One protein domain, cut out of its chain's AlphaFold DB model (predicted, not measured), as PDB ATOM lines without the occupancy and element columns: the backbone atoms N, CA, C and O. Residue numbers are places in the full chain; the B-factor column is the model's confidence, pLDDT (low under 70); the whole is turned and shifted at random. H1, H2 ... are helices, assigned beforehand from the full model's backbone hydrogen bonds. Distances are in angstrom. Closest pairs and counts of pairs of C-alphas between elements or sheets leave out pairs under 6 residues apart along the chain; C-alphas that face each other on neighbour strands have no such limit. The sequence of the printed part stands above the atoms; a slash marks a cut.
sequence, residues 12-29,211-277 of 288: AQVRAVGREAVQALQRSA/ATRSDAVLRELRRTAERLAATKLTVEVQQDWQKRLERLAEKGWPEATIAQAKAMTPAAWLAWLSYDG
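This is residues 12 to 29 and 211 to 277 of the 288 residues of an uncharacterized protein of Amycolatopsis sp. AA4 (UniProt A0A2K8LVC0). H1, H3, H4 and H5 make a small body, with H1 packed on the hairpin of H3 and H4 and on H5; the long helix H2 runs out from H5 as an arm, residues 211 to 217 sticking out. The 85 printed residues, all helix by class, hold H1 to H5 in order, only just compact, close to loose, with radius of gyration of the C-alphas 14.1 A and spans of 46 by 29 by 18 A.

H1, residues 12 to 25, touches H5, residues 266 to 276, at a steep tilt of 43 degrees; Ala 21 and Pro 266 have the closest C-alphas, 4.6 A. H2, residues 211 to 229, touches H5 with residues 221 to 229 alone; the closest C-alphas, of Ala 229 and Ala 268, are 3.6 A apart. H3, residues 235 to 250, and H4, residues 255 to 262, form a hairpin at 7 degrees; the closest C-alphas are those of Leu 245 and Ile 258, 6.4 A. Every helix has each O i to N i+4 pair within hydrogen-bond range.

H1 spans 20.0 A from C-alpha 12 at (4.252, -20.475, -18.229), H2 26.5 A and H3 22.9 A; H5 ends at C-alpha 276, (17.256, -17.040, -13.794).

Residues 30 to 210 are cut out, a gap of 38.4 A between C-alphas 29 and 211. Residues 211 to 213 are under pLDDT 70.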
ATOM      1  N   ALA A  12       4.986 -20.450 -16.964       86.56
ATOM      2  CA  ALA A  12       4.252 -20.475 -18.229       86.56
ATOM      3  C   ALA A  12       4.080 -19.068 -18.829       86.56
ATOM      4  O   ALA A  12       4.223 -18.892 -20.042       86.56
ATOM      5  N   GLN A  13       3.842 -18.074 -17.974       88.94
ATOM      6  CA  GLN A  13       3.636 -16.669 -18.319       88.94
ATOM      7  C   GLN A  13       4.933 -15.998 -18.713       88.94
ATOM      8  O   GLN A  13       5.020 -15.394 -19.784       88.94
ATOM      9  N   VAL A  14       5.980 -16.221 -17.928       91.00
ATOM     10  CA  VAL A  14       7.308 -15.706 -18.243       91.00
ATOM     11  C   VAL A  14       7.811 -16.257 -19.586       91.00
ATOM     12  O   VAL A  14       8.358 -15.511 -20.405       91.00
ATOM     13  N   ARG A  15       7.559 -17.545 -19.873       92.50
ATOM     14  CA  ARG A  15       7.896 -18.165 -21.167       92.50
ATOM     15  C   ARG A  15       7.056 -17.634 -22.325       92.50
ATOM     16  O   ARG A  15       7.583 -17.506 -23.427       92.50
ATOM     17  N   ALA A  16       5.776 -17.335 -22.111       92.94
ATOM     18  CA  ALA A  16       4.927 -16.764 -23.153       92.94
ATOM     19  C   ALA A  16       5.411 -15.375 -23.576       92.94
ATOM     20  O   ALA A  16       5.618 -15.143 -24.765       92.94
ATOM     21  N   VAL A  17       5.707 -14.510 -22.604       94.81
ATOM     22  CA  VAL A  17       6.322 -13.200 -22.855       94.81
ATOM     23  C   VAL A  17       7.695 -13.358 -23.523       94.81
ATOM     24  O   VAL A  17       8.014 -12.644 -24.472       94.81
ATOM     25  N   GLY A  18       8.480 -14.361 -23.112       94.44
ATOM     26  CA  GLY A  18       9.747 -14.702 -23.762       94.44
ATOM     27  C   GLY A  18       9.601 -15.073 -25.243       94.44
ATOM     28  O   GLY A  18      10.424 -14.662 -26.057       94.44
ATOM     29  N   ARG A  19       8.547 -15.806 -25.627       96.38
ATOM     30  CA  ARG A  19       8.288 -16.139 -27.041       96.38
ATOM     31  C   ARG A  19       7.968 -14.894 -27.861       96.38
ATOM     32  O   ARG A  19       8.473 -14.764 -28.972       96.38
ATOM     33  N   GLU A  20       7.183 -13.974 -27.310       96.94
ATOM     34  CA  GLU A  20       6.909 -12.695 -27.969       96.94
ATOM     35  C   GLU A  20       8.175 -11.838 -28.103       96.94
ATOM     36  O   GLU A  20       8.388 -11.221 -29.146       96.94
ATOM     37  N   ALA A  21       9.062 -11.866 -27.103       95.12
ATOM     38  CA  ALA A  21      10.347 -11.172 -27.163       95.12
ATOM     39  C   ALA A  21      11.247 -11.732 -28.277       95.12
ATOM     40  O   ALA A  21      11.836 -10.966 -29.038       95.12
ATOM     41  N   VAL A  22      11.310 -13.061 -28.429       95.50
ATOM     42  CA  VAL A  22      12.016 -13.705 -29.550       95.50
ATOM     43  C   VAL A  22      11.426 -13.266 -30.885       95.50
ATOM     44  O   VAL A  22      12.181 -12.890 -31.776       95.50
ATOM     45  N   GLN A  23      10.100 -13.277 -31.035       95.06
ATOM     46  CA  GLN A  23       9.459 -12.884 -32.292       95.06
ATOM     47  C   GLN A  23       9.703 -11.410 -32.648       95.06
ATOM     48  O   GLN A  23       9.903 -11.107 -33.821       95.06
ATOM     49  N   ALA A  24       9.737 -10.511 -31.660       94.38
ATOM     50  CA  ALA A  24      10.095  -9.107 -31.881       94.38
ATOM     51  C   ALA A  24      11.559  -8.950 -32.336       94.38
ATOM     52  O   ALA A  24      11.864  -8.137 -33.205       94.38
ATOM     53  N   LEU A  25      12.467  -9.760 -31.780       94.00
ATOM     54  CA  LEU A  25      13.901  -9.703 -32.071       94.00
ATOM     55  C   LEU A  25      14.310 -10.440 -33.349       94.00
ATOM     56  O   LEU A  25      15.361 -10.144 -33.891       94.00
ATOM     57  N   GLN A  26      13.509 -11.372 -33.869       92.44
ATOM     58  CA  GLN A  26      13.875 -12.179 -35.046       92.44
ATOM     59  C   GLN A  26      14.289 -11.355 -36.274       92.44
ATOM     60  O   GLN A  26      15.058 -11.843 -37.097       92.44
ATOM     61  N   ARG A  27      13.782 -10.124 -36.402       85.81
ATOM     62  CA  ARG A  27      14.086  -9.225 -37.525       85.81
ATOM     63  C   ARG A  27      15.238  -8.256 -37.248       85.81
ATOM     64  O   ARG A  27      15.596  -7.491 -38.139       85.81
ATOM     65  N   SER A  28      15.808  -8.249 -36.043       90.31
ATOM     66  CA  SER A  28      16.928  -7.367 -35.718       90.31
ATOM     67  C   SER A  28      18.246  -7.931 -36.249       90.31
ATOM     68  O   SER A  28      18.497  -9.136 -36.172       90.31
ATOM     69  N   ALA A  29      19.141  -7.059 -36.713       85.25
ATOM     70  CA  ALA A  29      20.521  -7.451 -36.988       85.25
ATOM     71  C   ALA A  29      21.165  -8.043 -35.715       85.25
ATOM     72  O   ALA A  29      21.002  -7.492 -34.627       85.25
ATOM     73  N   ALA A 211      34.501 -20.563  -3.287       55.72
ATOM     74  CA  ALA A 211      33.430 -19.619  -2.969       55.72
ATOM     75  C   ALA A 211      33.660 -18.306  -3.726       55.72
ATOM     76  O   ALA A 211      32.780 -17.858  -4.452       55.72
ATOM     77  N   THR A 212      34.892 -17.778  -3.703       58.41
ATOM     78  CA  THR A 212      35.254 -16.581  -4.475       58.41
ATOM     79  C   THR A 212      35.152 -16.804  -5.987       58.41
ATOM     80  O   THR A 212      34.740 -15.892  -6.698       58.41
ATOM     81  N   ARG A 213      35.458 -18.006  -6.502       65.44
ATOM     82  CA  ARG A 213      35.276 -18.376  -7.920       65.44
ATOM     83  C   ARG A 213      33.806 -18.577  -8.257       65.44
ATOM     84  O   ARG A 213      33.403 -18.123  -9.315       65.44
ATOM     85  N   SER A 214      32.994 -19.187  -7.392       72.69
ATOM     86  CA  SER A 214      31.541 -19.278  -7.610       72.69
ATOM     87  C   SER A 214      30.911 -17.884  -7.634       72.69
ATOM     88  O   SER A 214      30.152 -17.580  -8.547       72.69
ATOM     89  N   ASP A 215      31.306 -16.993  -6.724       79.12
ATOM     90  CA  ASP A 215      30.841 -15.604  -6.702       79.12
ATOM     91  C   ASP A 215      31.382 -14.776  -7.871       79.12
ATOM     92  O   ASP A 215      30.692 -13.898  -8.382       79.12
ATOM     93  N   ALA A 216      32.615 -15.024  -8.319       83.69
ATOM     94  CA  ALA A 216      33.158 -14.411  -9.529       83.69
ATOM     95  C   ALA A 216      32.399 -14.884 -10.775       83.69
ATOM     96  O   ALA A 216      32.008 -14.055 -11.587       83.69
ATOM     97  N   VAL A 217      32.111 -16.184 -10.882       85.81
ATOM     98  CA  VAL A 217      31.307 -16.759 -11.969       85.81
ATOM     99  C   VAL A 217      29.893 -16.186 -11.950       85.81
ATOM    100  O   VAL A 217      29.392 -15.793 -12.993       85.81
ATOM    101  N   LEU A 218      29.251 -16.063 -10.785       86.12
ATOM    102  CA  LEU A 218      27.929 -15.441 -10.687       86.12
ATOM    103  C   LEU A 218      27.933 -13.966 -11.079       86.12
ATOM    104  O   LEU A 218      27.023 -13.518 -11.774       86.12
ATOM    105  N   ARG A 219      28.950 -13.213 -10.646       88.94
ATOM    106  CA  ARG A 219      29.128 -11.818 -11.062       88.94
ATOM    107  C   ARG A 219      29.336 -11.715 -12.566       88.94
ATOM    108  O   ARG A 219      28.769 -10.819 -13.176       88.94
ATOM    109  N   GLU A 220      30.091 -12.635 -13.153       90.19
ATOM    110  CA  GLU A 220      30.327 -12.657 -14.591       90.19
ATOM    111  C   GLU A 220      29.058 -12.997 -15.374       90.19
ATOM    112  O   GLU A 220      28.685 -12.246 -16.264       90.19
ATOM    113  N   LEU A 221      28.317 -14.037 -14.978       91.31
ATOM    114  CA  LEU A 221      27.028 -14.372 -15.597       91.31
ATOM    115  C   LEU A 221      26.038 -13.205 -15.503       91.31
ATOM    116  O   LEU A 221      25.307 -12.932 -16.453       91.31
ATOM    117  N   ARG A 222      26.033 -12.483 -14.377       92.12
ATOM    118  CA  ARG A 222      25.209 -11.283 -14.216       92.12
ATOM    119  C   ARG A 222      25.657 -10.160 -15.150       92.12
ATOM    120  O   ARG A 222      24.805  -9.539 -15.769       92.12
ATOM    121  N   ARG A 223      26.962  -9.916 -15.287       92.62
ATOM    122  CA  ARG A 223      27.495  -8.927 -16.239       92.62
ATOM    123  C   ARG A 223      27.143  -9.281 -17.679       92.62
ATOM    124  O   ARG A 223      26.829  -8.384 -18.452       92.62
ATOM    125  N   THR A 224      27.167 -10.563 -18.040       92.81
ATOM    126  CA  THR A 224      26.697 -11.031 -19.351       92.81
ATOM    127  C   THR A 224      25.211 -10.731 -19.532       92.81
ATOM    128  O   THR A 224      24.835 -10.170 -20.556       92.81
ATOM    129  N   ALA A 225      24.372 -11.017 -18.531       92.94
ATOM    130  CA  ALA A 225      22.947 -10.689 -18.579       92.94
ATOM    131  C   ALA A 225      22.703  -9.174 -18.711       92.94
ATOM    132  O   ALA A 225      21.907  -8.749 -19.540       92.94
ATOM    133  N   GLU A 226      23.423  -8.354 -17.944       94.12
ATOM    134  CA  GLU A 226      23.346  -6.889 -18.007       94.12
ATOM    135  C   GLU A 226      23.798  -6.359 -19.379       94.12
ATOM    136  O   GLU A 226      23.149  -5.476 -19.938       94.12
ATOM    137  N   ARG A 227      24.852  -6.941 -19.967       95.12
ATOM    138  CA  ARG A 227      25.322  -6.606 -21.321       95.12
ATOM    139  C   ARG A 227      24.280  -6.947 -22.385       95.12
ATOM    140  O   ARG A 227      23.979  -6.098 -23.216       95.12
ATOM    141  N   LEU A 228      23.704  -8.149 -22.331       93.12
ATOM    142  CA  LEU A 228      22.640  -8.576 -23.245       93.12
ATOM    143  C   LEU A 228      21.388  -7.702 -23.098       93.12
ATOM    144  O   LEU A 228      20.781  -7.315 -24.095       93.12
ATOM    145  N   ALA A 229      21.030  -7.335 -21.866       92.94
ATOM    146  CA  ALA A 229      19.900  -6.455 -21.593       92.94
ATOM    147  C   ALA A 229      20.102  -5.030 -22.131       92.94
ATOM    148  O   ALA A 229      19.132  -4.382 -22.517       92.94
ATOM    149  N   ALA A 230      21.351  -4.563 -22.187       93.12
ATOM    150  CA  ALA A 230      21.722  -3.261 -22.729       93.12
ATOM    151  C   ALA A 230      21.822  -3.228 -24.268       93.12
ATOM    152  O   ALA A 230      22.220  -2.203 -24.828       93.12
ATOM    153  N   THR A 231      21.474  -4.319 -24.964       92.69
ATOM    154  CA  THR A 231      21.468  -4.354 -26.432       92.69
ATOM    155  C   THR A 231      20.553  -3.261 -26.975       92.69
ATOM    156  O   THR A 231      19.362  -3.215 -26.659       92.69
ATOM    157  N   LYS A 232      21.117  -2.368 -27.795       91.31
ATOM    158  CA  LYS A 232      20.361  -1.299 -28.448       91.31
ATOM    159  C   LYS A 232      19.467  -1.900 -29.522       91.31
ATOM    160  O   LYS A 232      19.931  -2.661 -30.365       91.31
ATOM    161  N   LEU A 233      18.196  -1.528 -29.486       91.56
ATOM    162  CA  LEU A 233      17.186  -1.981 -30.433       91.56
ATOM    163  C   LEU A 233      16.709  -0.807 -31.278       91.56
ATOM    164  O   LEU A 233      16.762   0.346 -30.846       91.56
ATOM    165  N   THR A 234      16.241  -1.107 -32.486       93.00
ATOM    166  CA  THR A 234      15.596  -0.112 -33.341       93.00
ATOM    167  C   THR A 234      14.220   0.246 -32.778       93.00
ATOM    168  O   THR A 234      13.593  -0.541 -32.062       93.00
ATOM    169  N   VAL A 235      13.729   1.440 -33.120       93.62
ATOM    170  CA  VAL A 235      12.391   1.903 -32.710       93.62
ATOM    171  C   VAL A 235      11.305   0.929 -33.179       93.62
ATOM    172  O   VAL A 235      10.367   0.648 -32.441       93.62
ATOM    173  N   GLU A 236      11.473   0.344 -34.364       94.50
ATOM    174  CA  GLU A 236      10.561  -0.641 -34.956       94.50
ATOM    175  C   GLU A 236      10.416  -1.901 -34.092       94.50
ATOM    176  O   GLU A 236       9.301  -2.341 -33.818       94.50
ATOM    177  N   VAL A 237      11.534  -2.456 -33.607       94.00
ATOM    178  CA  VAL A 237      11.530  -3.626 -32.714       94.00
ATOM    179  C   VAL A 237      10.853  -3.289 -31.386       94.00
ATOM    180  O   VAL A 237      10.083  -4.094 -30.861       94.00
ATOM    181  N   GLN A 238      11.095  -2.087 -30.850       93.75
ATOM    182  CA  GLN A 238      10.468  -1.642 -29.604       93.75
ATOM    183  C   GLN A 238       8.948  -1.449 -29.760       93.75
ATOM    184  O   GLN A 238       8.188  -1.787 -28.851       93.75
ATOM    185  N   GLN A 239       8.490  -0.952 -30.912       95.44
ATOM    186  CA  GLN A 239       7.065  -0.817 -31.220       95.44
ATOM    187  C   GLN A 239       6.386  -2.178 -31.434       95.44
ATOM    188  O   GLN A 239       5.288  -2.394 -30.921       95.44
ATOM    189  N   ASP A 240       7.022  -3.116 -32.149       96.19
ATOM    190  CA  ASP A 240       6.485  -4.478 -32.308       96.19
ATOM    191  C   ASP A 240       6.377  -5.188 -30.951       96.19
ATOM    192  O   ASP A 240       5.372  -5.834 -30.653       96.19
ATOM    193  N   TRP A 241       7.373  -4.997 -30.084       96.50
ATOM    194  CA  TRP A 241       7.347  -5.484 -28.708       96.50
ATOM    195  C   TRP A 241       6.141  -4.960 -27.917       96.50
ATOM    196  O   TRP A 241       5.401  -5.758 -27.338       96.50
ATOM    197  N   GLN A 242       5.888  -3.648 -27.936       96.88
ATOM    198  CA  GLN A 242       4.735  -3.051 -27.246       96.88
ATOM    199  C   GLN A 242       3.405  -3.624 -27.753       96.88
ATOM    200  O   GLN A 242       2.597  -4.090 -26.948       96.88
ATOM    201  N   LYS A 243       3.229  -3.718 -29.079       96.94
ATOM    202  CA  LYS A 243       2.029  -4.307 -29.703       96.94
ATOM    203  C   LYS A 243       1.820  -5.776 -29.332       96.94
ATOM    204  O   LYS A 243       0.694  -6.270 -29.283       96.94
ATOM    205  N   ARG A 244       2.896  -6.537 -29.127       96.81
ATOM    206  CA  ARG A 244       2.812  -7.938 -28.678       96.81
ATOM    207  C   ARG A 244       2.384  -8.044 -27.224       96.81
ATOM    208  O   ARG A 244       1.545  -8.883 -26.905       96.81
ATOM    209  N   LEU A 245       2.917  -7.184 -26.360       96.38
ATOM    210  CA  LEU A 245       2.526  -7.135 -24.953       96.38
ATOM    211  C   LEU A 245       1.064  -6.720 -24.769       96.38
ATOM    212  O   LEU A 245       0.384  -7.277 -23.912       96.38
ATOM    213  N   GLU A 246       0.561  -5.798 -25.587       96.56
ATOM    214  CA  GLU A 246      -0.859  -5.420 -25.606       96.56
ATOM    215  C   GLU A 246      -1.754  -6.603 -25.982       96.56
ATOM    216  O   GLU A 246      -2.692  -6.914 -25.254       96.56
ATOM    217  N   ARG A 247      -1.385  -7.367 -27.017       96.38
ATOM    218  CA  ARG A 247      -2.101  -8.601 -27.388       96.38
ATOM    219  C   ARG A 247      -2.086  -9.667 -26.293       96.38
ATOM    220  O   ARG A 247      -3.006 -10.477 -26.215       96.38
ATOM    221  N   LEU A 248      -1.037  -9.727 -25.469       94.94
ATOM    222  CA  LEU A 248      -1.036 -10.591 -24.285       94.94
ATOM    223  C   LEU A 248      -1.966 -10.037 -23.196       94.94
ATOM    224  O   LEU A 248      -2.685 -10.813 -22.576       94.94
ATOM    225  N   ALA A 249      -2.019  -8.720 -22.998       94.44
ATOM    226  CA  ALA A 249      -2.934  -8.104 -22.032       94.44
ATOM    227  C   ALA A 249      -4.402  -8.372 -22.390       94.44
ATOM    228  O   ALA A 249      -5.171  -8.807 -21.539       94.44
ATOM    229  N   GLU A 250      -4.764  -8.221 -23.665       95.12
ATOM    230  CA  GLU A 250      -6.111  -8.507 -24.182       95.12
ATOM    231  C   GLU A 250      -6.526  -9.973 -23.991       95.12
ATOM    232  O   GLU A 250      -7.700 -10.276 -23.795       95.12
ATOM    233  N   LYS A 251      -5.560 -10.896 -24.000       93.06
ATOM    234  CA  LYS A 251      -5.782 -12.327 -23.739       93.06
ATOM    235  C   LYS A 251      -5.920 -12.665 -22.248       93.06
ATOM    236  O   LYS A 251      -6.000 -13.845 -21.914       93.06
ATOM    237  N   GLY A 252      -5.910 -11.669 -21.362       93.12
ATOM    238  CA  GLY A 252      -6.068 -11.855 -19.920       93.12
ATOM    239  C   GLY A 252      -4.811 -12.355 -19.203       93.12
ATOM    240  O   GLY A 252      -4.919 -12.949 -18.130       93.12
ATOM    241  N   TRP A 253      -3.614 -12.157 -19.770       92.12
ATOM    242  CA  TRP A 253      -2.375 -12.473 -19.051       92.12
ATOM    243  C   TRP A 253      -2.168 -11.502 -17.871       92.12
ATOM    244  O   TRP A 253      -2.588 -10.346 -17.962       92.12
ATOM    245  N   PRO A 254      -1.507 -11.921 -16.773       91.62
ATOM    246  CA  PRO A 254      -1.433 -11.107 -15.561       91.62
ATOM    247  C   PRO A 254      -0.790  -9.740 -15.773       91.62
ATOM    248  O   PRO A 254       0.324  -9.626 -16.293       91.62
ATOM    249  N   GLU A 255      -1.474  -8.706 -15.286       92.75
ATOM    250  CA  GLU A 255      -1.079  -7.311 -15.466       92.75
ATOM    251  C   GLU A 255       0.322  -7.030 -14.914       92.75
ATOM    252  O   GLU A 255       1.117  -6.366 -15.572       92.75
ATOM    253  N   ALA A 256       0.676  -7.605 -13.761       91.25
ATOM    254  CA  ALA A 256       1.988  -7.416 -13.142       91.25
ATOM    255  C   ALA A 256       3.149  -7.899 -14.034       91.25
ATOM    256  O   ALA A 256       4.156  -7.203 -14.182       91.25
ATOM    257  N   THR A 257       3.000  -9.066 -14.670       91.06
ATOM    258  CA  THR A 257       4.001  -9.634 -15.587       91.06
ATOM    259  C   THR A 257       4.157  -8.759 -16.827       91.06
ATOM    260  O   THR A 257       5.273  -8.488 -17.272       91.06
ATOM    261  N   ILE A 258       3.039  -8.269 -17.369       95.12
ATOM    262  CA  ILE A 258       3.029  -7.396 -18.548       95.12
ATOM    263  C   ILE A 258       3.609  -6.024 -18.218       95.12
ATOM    264  O   ILE A 258       4.404  -5.503 -18.994       95.12
ATOM    265  N   ALA A 259       3.253  -5.438 -17.076       94.12
ATOM    266  CA  ALA A 259       3.784  -4.159 -16.621       94.12
ATOM    267  C   ALA A 259       5.308  -4.227 -16.452       94.12
ATOM    268  O   ALA A 259       6.021  -3.343 -16.929       94.12
ATOM    269  N   GLN A 260       5.823  -5.318 -15.870       94.12
ATOM    270  CA  GLN A 260       7.264  -5.555 -15.804       94.12
ATOM    271  C   GLN A 260       7.879  -5.686 -17.204       94.12
ATOM    272  O   GLN A 260       8.911  -5.077 -17.474       94.12
ATOM    273  N   ALA A 261       7.243  -6.432 -18.111       94.38
ATOM    274  CA  ALA A 261       7.722  -6.595 -19.481       94.38
ATOM    275  C   ALA A 261       7.741  -5.271 -20.265       94.38
ATOM    276  O   ALA A 261       8.685  -5.018 -21.013       94.38
ATOM    277  N   LYS A 262       6.747  -4.395 -20.057       95.25
ATOM    278  CA  LYS A 262       6.669  -3.050 -20.656       95.25
ATOM    279  C   LYS A 262       7.777  -2.123 -20.154       95.25
ATOM    280  O   LYS A 262       8.242  -1.275 -20.910       95.25
ATOM    281  N   ALA A 263       8.229  -2.300 -18.912       94.81
ATOM    282  CA  ALA A 263       9.355  -1.559 -18.343       94.81
ATOM    283  C   ALA A 263      10.728  -2.030 -18.871       94.81
ATOM    284  O   ALA A 263      11.762  -1.482 -18.489       94.81
ATOM    285  N   MET A 264      10.758  -3.054 -19.730       94.88
ATOM    286  CA  MET A 264      11.971  -3.695 -20.227       94.88
ATOM    287  C   MET A 264      11.979  -3.748 -21.759       94.88
ATOM    288  O   MET A 264      10.944  -3.720 -22.427       94.88
ATOM    289  N   THR A 265      13.172  -3.849 -22.342       95.38
ATOM    290  CA  THR A 265      13.325  -4.197 -23.760       95.38
ATOM    291  C   THR A 265      13.114  -5.707 -23.950       95.38
ATOM    292  O   THR A 265      13.347  -6.477 -23.008       95.38
ATOM    293  N   PRO A 266      12.735  -6.187 -25.150       95.81
ATOM    294  CA  PRO A 266      12.624  -7.626 -25.398       95.81
ATOM    295  C   PRO A 266      13.969  -8.349 -25.191       95.81
ATOM    296  O   PRO A 266      14.000  -9.466 -24.675       95.81
ATOM    297  N   ALA A 267      15.094  -7.690 -25.496       95.06
ATOM    298  CA  ALA A 267      16.435  -8.206 -25.210       95.06
ATOM    299  C   ALA A 267      16.690  -8.347 -23.699       95.06
ATOM    300  O   ALA A 267      17.178  -9.385 -23.248       95.06
ATOM    301  N   ALA A 268      16.302  -7.345 -22.901       94.88
ATOM    302  CA  ALA A 268      16.395  -7.413 -21.447       94.88
ATOM    303  C   ALA A 268      15.536  -8.539 -20.871       94.88
ATOM    304  O   ALA A 268      16.019  -9.282 -20.017       94.88
ATOM    305  N   TRP A 269      14.307  -8.720 -21.359       95.81
ATOM    306  CA  TRP A 269      13.456  -9.825 -20.917       95.81
ATOM    307  C   TRP A 269      14.133 -11.184 -21.138       95.81
ATOM    308  O   TRP A 269      14.228 -11.989 -20.212       95.81
ATOM    309  N   LEU A 270      14.678 -11.422 -22.337       94.75
ATOM    310  CA  LEU A 270      15.378 -12.670 -22.654       94.75
ATOM    311  C   LEU A 270      16.656 -12.872 -21.838       94.75
ATOM    312  O   LEU A 270      16.938 -13.999 -21.423       94.75
ATOM    313  N   ALA A 271      17.416 -11.807 -21.584       94.62
ATOM    314  CA  ALA A 271      18.633 -11.878 -20.786       94.62
ATOM    315  C   ALA A 271      18.338 -12.321 -19.345       94.62
ATOM    316  O   ALA A 271      18.988 -13.235 -18.831       94.62
ATOM    317  N   TRP A 272      17.323 -11.730 -18.710       94.31
ATOM    318  CA  TRP A 272      16.942 -12.074 -17.337       94.31
ATOM    319  C   TRP A 272      16.236 -13.429 -17.243       94.31
ATOM    320  O   TRP A 272      16.540 -14.192 -16.328       94.31
ATOM    321  N   LEU A 273      15.407 -13.786 -18.230       93.75
ATOM    322  CA  LEU A 273      14.830 -15.130 -18.354       93.75
ATOM    323  C   LEU A 273      15.927 -16.203 -18.461       93.75
ATOM    324  O   LEU A 273      15.853 -17.255 -17.831       93.75
ATOM    325  N   SER A 274      16.984 -15.920 -19.220       92.88
ATOM    326  CA  SER A 274      18.122 -16.830 -19.368       92.88
ATOM    327  C   SER A 274      18.994 -16.886 -18.110       92.88
ATOM    328  O   SER A 274      19.496 -17.953 -17.759       92.88
ATOM    329  N   TYR A 275      19.164 -15.760 -17.411       92.19
ATOM    330  CA  TYR A 275      19.954 -15.663 -16.181       92.19
ATOM    331  C   TYR A 275      19.298 -16.316 -14.960       92.19
ATOM    332  O   TYR A 275      20.016 -16.734 -14.051       92.19
ATOM    333  N   ASP A 276      17.967 -16.399 -14.903       87.69
ATOM    334  CA  ASP A 276      17.256 -17.040 -13.794       87.69
ATOM    335  C   ASP A 276      17.729 -18.496 -13.621       87.69
ATOM    336  O   ASP A 276      18.322 -18.863 -12.597       87.69
ATOM    337  N   GLY A 277      17.633 -19.269 -14.706       80.25
ATOM    338  CA  GLY A 277      18.143 -20.635 -14.802       80.25
ATOM    339  C   GLY A 277      17.260 -21.698 -14.155       80.25
ATOM    340  O   GLY A 277      17.573 -22.876 -14.300       80.25
TER     341      GLY A 277